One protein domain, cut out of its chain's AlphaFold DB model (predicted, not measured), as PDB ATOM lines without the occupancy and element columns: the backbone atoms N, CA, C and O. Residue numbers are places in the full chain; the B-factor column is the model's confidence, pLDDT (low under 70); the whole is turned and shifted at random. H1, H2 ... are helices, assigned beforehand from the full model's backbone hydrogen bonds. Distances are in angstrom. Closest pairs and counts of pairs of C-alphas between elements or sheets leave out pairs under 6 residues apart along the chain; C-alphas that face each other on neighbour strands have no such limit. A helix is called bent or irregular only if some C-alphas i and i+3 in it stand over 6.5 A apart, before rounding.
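AT A GLANCE: This is residues 26 to 76 of the 139 residues of an uncharacterized protein of Zymoseptoria brevis (UniProt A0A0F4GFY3). Two long helices, H1 and then H2, make a flat, open V: the chain runs out along H1, turns at a tight link and folds back along H2, with the far ends of both helices free. H1 has a kink of 38 degrees near residue 47, by the closed end. The printed part has 51 residues, is all helix with no named strand, and is loose, with a radius of gyration of the C-alphas of 13.8 A and spans of 38 by 24 by 7 A.

HOW THE PARTS SIT: H1, residues 26 to 53, and H2, residues 56 to 75, are close but not clearly touching; their closest C-alphas, those of Ile 50 and Tyr 57, are 6.3 A apart. They run opposite ways at a shallow tilt of 25 degrees. O i to N i+4 pairs are within hydrogen-bond range in 22 of 24 cases in H1 and 12 of 16 in H2.

IN THESE COORDINATES: H1 begins at C-alpha 26, (26.717, 5.173, 24.476), and is 38.4 A long; it is only just irregular, with C-alphas 44 and 47 6.6 A apart. H2 is 28.9 A long and ends at C-alpha 75, (20.695, 25.102, 26.098).

THE WHOLE: The two C-alphas farthest apart, those of Pro 26 and Gly 54, are 39.3 A apart. The printed part has no cut, and no printed residue is under 70 in pLDDT.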
ATOM      1  N   PRO A  26      27.997   5.327  23.785       91.75
ATOM      2  CA  PRO A  26      26.717   5.173  24.476       91.75
ATOM      3  C   PRO A  26      25.793   6.388  24.311       91.75
ATOM      4  O   PRO A  26      24.588   6.206  24.137       91.75
ATOM      5  N   MET A  27      26.330   7.615  24.292       90.69
ATOM      6  CA  MET A  27      25.529   8.825  24.055       90.69
ATOM      7  C   MET A  27      24.913   8.844  22.650       90.69
ATOM      8  O   MET A  27      23.730   9.154  22.501       90.69
ATOM      9  N   ALA A  28      25.674   8.458  21.622       89.38
ATOM     10  CA  ALA A  28      25.176   8.371  20.249       89.38
ATOM     11  C   ALA A  28      24.079   7.302  20.090       89.38
ATOM     12  O   ALA A  28      23.059   7.543  19.433       89.38
ATOM     13  N   SER A  29      24.246   6.136  20.722       90.81
ATOM     14  CA  SER A  29      23.229   5.077  20.720       90.81
ATOM     15  C   SER A  29      21.948   5.514  21.431       90.81
ATOM     16  O   SER A  29      20.859   5.297  20.900       90.81
ATOM     17  N   PHE A  30      22.062   6.176  22.586       92.31
ATOM     18  CA  PHE A  30      20.907   6.704  23.312       92.31
ATOM     19  C   PHE A  30      20.165   7.779  22.510       92.31
ATOM     20  O   PHE A  30      18.941   7.729  22.411       92.31
ATOM     21  N   SER A  31      20.894   8.705  21.879       89.56
ATOM     22  CA  SER A  31      20.304   9.727  21.005       89.56
ATOM     23  C   SER A  31      19.492   9.094  19.872       89.56
ATOM     24  O   SER A  31      18.327   9.435  19.662       89.56
ATOM     25  N   THR A  32      20.073   8.093  19.206       90.50
ATOM     26  CA  THR A  32      19.414   7.381  18.109       90.50
ATOM     27  C   THR A  32      18.176   6.629  18.606       90.50
ATOM     28  O   THR A  32      17.110   6.736  18.005       90.50
ATOM     29  N   ALA A  33      18.273   5.917  19.731       93.56
ATOM     30  CA  ALA A  33      17.136   5.222  20.335       93.56
ATOM     31  C   ALA A  33      15.998   6.188  20.704       93.56
ATOM     32  O   ALA A  33      14.841   5.924  20.382       93.56
ATOM     33  N   ASN A  34      16.321   7.333  21.313       91.62
ATOM     34  CA  ASN A  34      15.349   8.373  21.651       91.62
ATOM     35  C   ASN A  34      14.699   8.990  20.399       91.62
ATOM     36  O   ASN A  34      13.496   9.246  20.395       91.62
ATOM     37  N   HIS A  35      15.464   9.183  19.319       90.06
ATOM     38  CA  HIS A  35      14.932   9.649  18.037       90.06
ATOM     39  C   HIS A  35      13.881   8.679  17.479       90.06
ATOM     40  O   HIS A  35      12.768   9.087  17.140       90.06
ATOM     41  N   TRP A  36      14.200   7.384  17.431       91.19
ATOM     42  CA  TRP A  36      13.255   6.364  16.971       91.19
ATOM     43  C   TRP A  36      12.044   6.239  17.892       91.19
ATOM     44  O   TRP A  36      10.921   6.154  17.399       91.19
ATOM     45  N   LEU A  37      12.241   6.302  19.210       95.06
ATOM     46  CA  LEU A  37      11.155   6.277  20.189       95.06
ATOM     47  C   LEU A  37      10.136   7.395  19.932       95.06
ATOM     48  O   LEU A  37       8.936   7.128  19.869       95.06
ATOM     49  N   TRP A  38      10.601   8.631  19.732       90.31
ATOM     50  CA  TRP A  38       9.706   9.751  19.445       90.31
ATOM     51  C   TRP A  38       9.038   9.651  18.076       90.31
ATOM     52  O   TRP A  38       7.857   9.980  17.969       90.31
ATOM     53  N   ASN A  39       9.729   9.131  17.057       91.06
ATOM     54  CA  ASN A  39       9.089   8.822  15.777       91.06
ATOM     55  C   ASN A  39       7.930   7.829  15.959       91.06
ATOM     56  O   ASN A  39       6.836   8.073  15.451       91.06
ATOM     57  N   PHE A  40       8.120   6.755  16.732       93.94
ATOM     58  CA  PHE A  40       7.045   5.800  17.022       93.94
ATOM     59  C   PHE A  40       5.896   6.428  17.808       93.94
ATOM     60  O   PHE A  40       4.733   6.218  17.462       93.94
ATOM     61  N   ALA A  41       6.200   7.227  18.831       93.75
ATOM     62  CA  ALA A  41       5.179   7.921  19.607       93.75
ATOM     63  C   ALA A  41       4.321   8.829  18.712       93.75
ATOM     64  O   ALA A  41       3.093   8.762  18.762       93.75
ATOM     65  N   VAL A  42       4.946   9.618  17.835       90.50
ATOM     66  CA  VAL A  42       4.231  10.488  16.891       90.50
ATOM     67  C   VAL A  42       3.390   9.673  15.911       90.50
ATOM     68  O   VAL A  42       2.244  10.044  15.662       90.50
ATOM     69  N   LEU A  43       3.908   8.558  15.387       93.44
ATOM     70  CA  LEU A  43       3.165   7.690  14.467       93.44
ATOM     71  C   LEU A  43       1.878   7.138  15.088       93.44
ATOM     72  O   LEU A  43       0.859   7.072  14.407       93.44
ATOM     73  N   ILE A  44       1.907   6.774  16.372       93.94
ATOM     74  CA  ILE A  44       0.738   6.232  17.078       93.94
ATOM     75  C   ILE A  44      -0.232   7.350  17.487       93.94
ATOM     76  O   ILE A  44      -1.444   7.197  17.351       93.94
ATOM     77  N   ILE A  45       0.282   8.485  17.970       90.38
ATOM     78  CA  ILE A  45      -0.539   9.594  18.484       90.38
ATOM     79  C   ILE A  45      -1.240  10.349  17.349       90.38
ATOM     80  O   ILE A  45      -2.401  10.729  17.490       90.38
ATOM     81  N   THR A  46      -0.560  10.561  16.221       90.62
ATOM     82  CA  THR A  46      -1.058  11.375  15.100       90.62
ATOM     83  C   THR A  46      -2.446  10.970  14.587       90.62
ATOM     84  O   THR A  46      -3.296  11.857  14.503       90.62
ATOM     85  N   PRO A  47      -2.745   9.695  14.261       89.62
ATOM     86  CA  PRO A  47      -4.074   9.327  13.765       89.62
ATOM     87  C   PRO A  47      -5.181   9.598  14.795       89.62
ATOM     88  O   PRO A  47      -6.198  10.193  14.449       89.62
ATOM     89  N   VAL A  48      -4.950   9.260  16.069       90.12
ATOM     90  CA  VAL A  48      -5.907   9.493  17.169       90.12
ATOM     91  C   VAL A  48      -6.131  10.991  17.405       90.12
ATOM     92  O   VAL A  48      -7.251  11.448  17.648       90.12
ATOM     93  N   ALA A  49      -5.065  11.786  17.321       86.94
ATOM     94  CA  ALA A  49      -5.128  13.226  17.520       86.94
ATOM     95  C   ALA A  49      -5.839  13.948  16.364       86.94
ATOM     96  O   ALA A  49      -6.588  14.892  16.605       86.94
ATOM     97  N   ILE A  50      -5.655  13.500  15.119       89.62
ATOM     98  CA  ILE A  50      -6.356  14.068  13.959       89.62
ATOM     99  C   ILE A  50      -7.853  13.750  14.017       89.62
ATOM    100  O   ILE A  50      -8.660  14.638  13.751       89.62
ATOM    101  N   GLU A  51      -8.235  12.532  14.405       90.56
ATOM    102  CA  GLU A  51      -9.647  12.142  14.528       90.56
ATOM    103  C   GLU A  51     -10.382  12.950  15.611       90.56
ATOM    104  O   GLU A  51     -11.519  13.373  15.416       90.56
ATOM    105  N   SER A  52      -9.717  13.218  16.738       88.56
ATOM    106  CA  SER A  52     -10.320  13.910  17.883       88.56
ATOM    107  C   SER A  52     -10.260  15.441  17.801       88.56
ATOM    108  O   SER A  52     -11.222  16.114  18.176       88.56
ATOM    109  N   LEU A  53      -9.145  16.021  17.340       84.62
ATOM    110  CA  LEU A  53      -8.910  17.475  17.340       84.62
ATOM    111  C   LEU A  53      -8.966  18.120  15.945       84.62
ATOM    112  O   LEU A  53      -9.045  19.352  15.853       84.62
ATOM    113  N   GLY A  54      -8.901  17.336  14.866       85.25
ATOM    114  CA  GLY A  54      -8.874  17.841  13.492       85.25
ATOM    115  C   GLY A  54      -7.750  18.857  13.266       85.25
ATOM    116  O   GLY A  54      -6.587  18.618  13.591       85.25
ATOM    117  N   TYR A  55      -8.096  20.039  12.742       80.69
ATOM    118  CA  TYR A  55      -7.119  21.078  12.392       80.69
ATOM    119  C   TYR A  55      -6.355  21.663  13.596       80.69
ATOM    120  O   TYR A  55      -5.271  22.221  13.428       80.69
ATOM    121  N   ARG A  56      -6.884  21.532  14.821       84.88
ATOM    122  CA  ARG A  56      -6.249  22.069  16.041       84.88
ATOM    123  C   ARG A  56      -4.967  21.319  16.405       84.88
ATOM    124  O   ARG A  56      -4.110  21.877  17.084       84.88
ATOM    125  N   TYR A  57      -4.804  20.088  15.919       86.12
ATOM    126  CA  TYR A  57      -3.578  19.312  16.090       86.12
ATOM    127  C   TYR A  57      -2.364  19.996  15.437       86.12
ATOM    128  O   TYR A  57      -1.270  19.996  15.999       86.12
ATOM    129  N   TYR A  58      -2.556  20.693  14.312       85.06
ATOM    130  CA  TYR A  58      -1.476  21.437  13.655       85.06
ATOM    131  C   TYR A  58      -0.971  22.623  14.490       85.06
ATOM    132  O   TYR A  58       0.203  22.980  14.401       85.06
ATOM    133  N   THR A  59      -1.810  23.200  15.358       86.12
ATOM    134  CA  THR A  59      -1.380  24.253  16.292       86.12
ATOM    135  C   THR A  59      -0.374  23.724  17.314       86.12
ATOM    136  O   THR A  59       0.545  24.451  17.685       86.12
ATOM    137  N   LEU A  60      -0.473  22.452  17.723       85.75
ATOM    138  CA  LEU A  60       0.521  21.834  18.606       85.75
ATOM    139  C   LEU A  60       1.887  21.742  17.924       85.75
ATOM    140  O   LEU A  60       2.889  22.106  18.533       85.75
ATOM    141  N   TYR A  61       1.936  21.352  16.647       84.12
ATOM    142  CA  TYR A  61       3.189  21.364  15.886       84.12
ATOM    143  C   TYR A  61       3.772  22.765  15.721       84.12
ATOM    144  O   TYR A  61       4.988  22.918  15.785       84.12
ATOM    145  N   ALA A  62       2.933  23.789  15.548       86.88
ATOM    146  CA  ALA A  62       3.398  25.171  15.471       86.88
ATOM    147  C   ALA A  62       4.044  25.631  16.791       86.88
ATOM    148  O   ALA A  62       5.115  26.235  16.772       86.88
ATOM    149  N   ILE A  63       3.434  25.301  17.934       89.88
ATOM    150  CA  ILE A  63       3.974  25.639  19.260       89.88
ATOM    151  C   ILE A  63       5.272  24.872  19.521       89.88
ATOM    152  O   ILE A  63       6.279  25.479  19.874       89.88
ATOM    153  N   LEU A  64       5.281  23.557  19.295       87.19
ATOM    154  CA  LEU A  64       6.481  22.733  19.465       87.19
ATOM    155  C   LEU A  64       7.614  23.208  18.549       87.19
ATOM    156  O   LEU A  64       8.751  23.345  18.998       87.19
ATOM    157  N   GLY A  65       7.295  23.540  17.296       87.31
ATOM    158  CA  GLY A  65       8.230  24.120  16.337       87.31
ATOM    159  C   GLY A  65       8.819  25.453  16.797       87.31
ATOM    160  O   GLY A  65       9.997  25.695  16.564       87.31
ATOM    161  N   ALA A  66       8.043  26.286  17.497       88.56
ATOM    162  CA  ALA A  66       8.522  27.537  18.087       88.56
ATOM    163  C   ALA A  66       9.351  27.325  19.370       88.56
ATOM    164  O   ALA A  66      10.263  28.103  19.647       88.56
ATOM    165  N   CYS A  67       9.089  26.266  20.140       90.38
ATOM    166  CA  CYS A  67       9.872  25.926  21.331       90.38
ATOM    167  C   CYS A  67      11.280  25.411  20.995       90.38
ATOM    168  O   CYS A  67      12.215  25.672  21.748       90.38
ATOM    169  N   ILE A  68      11.449  24.704  19.871       86.94
ATOM    170  CA  ILE A  68      12.750  24.168  19.435       86.94
ATOM    171  C   ILE A  68      13.838  25.256  19.344       86.94
ATOM    172  O   ILE A  68      14.849  25.107  20.027       86.94
ATOM    173  N   PRO A  69      13.681  26.357  18.580       86.69
ATOM    174  CA  PRO A  69      14.712  27.390  18.490       86.69
ATOM    175  C   PRO A  69      14.973  28.077  19.837       86.69
ATOM    176  O   PRO A  69      16.120  28.397  20.134       86.69
ATOM    177  N   ALA A  70      13.952  28.242  20.686       88.38
ATOM    178  CA  ALA A  70      14.134  28.788  22.031       88.38
ATOM    179  C   ALA A  70      15.018  27.881  22.909       88.38
ATOM    180  O   ALA A  70      15.902  28.372  23.615       88.38
ATOM    181  N   MET A  71      14.828  26.560  22.832       87.88
ATOM    182  CA  MET A  71      15.712  25.598  23.498       87.88
ATOM    183  C   MET A  71      17.122  25.609  22.910       87.88
ATOM    184  O   MET A  71      18.086  25.582  23.665       87.88
ATOM    185  N   VAL A  72      17.256  25.670  21.583       87.50
ATOM    186  CA  VAL A  72      18.574  25.684  20.929       87.50
ATOM    187  C   VAL A  72      19.395  26.882  21.401       87.50
ATOM    188  O   VAL A  72      20.517  26.709  21.856       87.50
ATOM    189  N   ILE A  73      18.817  28.082  21.398       84.56
ATOM    190  CA  ILE A  73      19.531  29.304  21.797       84.56
ATOM    191  C   ILE A  73      19.945  29.282  23.278       84.56
ATOM    192  O   ILE A  73      20.956  29.875  23.644       84.56
ATOM    193  N   SER A  74      19.162  28.633  24.143       85.50
ATOM    194  CA  SER A  74      19.382  28.677  25.594       85.50
ATOM    195  C   SER A  74      20.219  27.521  26.142       85.50
ATOM    196  O   SER A  74      20.929  27.721  27.127       85.50
ATOM    197  N   SER A  75      20.157  26.342  25.524       86.56
ATOM    198  CA  SER A  75      20.695  25.102  26.098       86.56
ATOM    199  C   SER A  75      21.843  24.478  25.302       86.56
ATOM    200  O   SER A  75      22.503  23.579  25.821       86.56
ATOM    201  N   PHE A  76      22.081  24.907  24.060       87.31
ATOM    202  CA  PHE A  76      23.072  24.284  23.182       87.31
ATOM    203  C   PHE A  76      24.334  25.150  23.121       87.31
ATOM    204  O   PHE A  76      24.269  26.267  22.604       87.31
TER     205      PHE A  76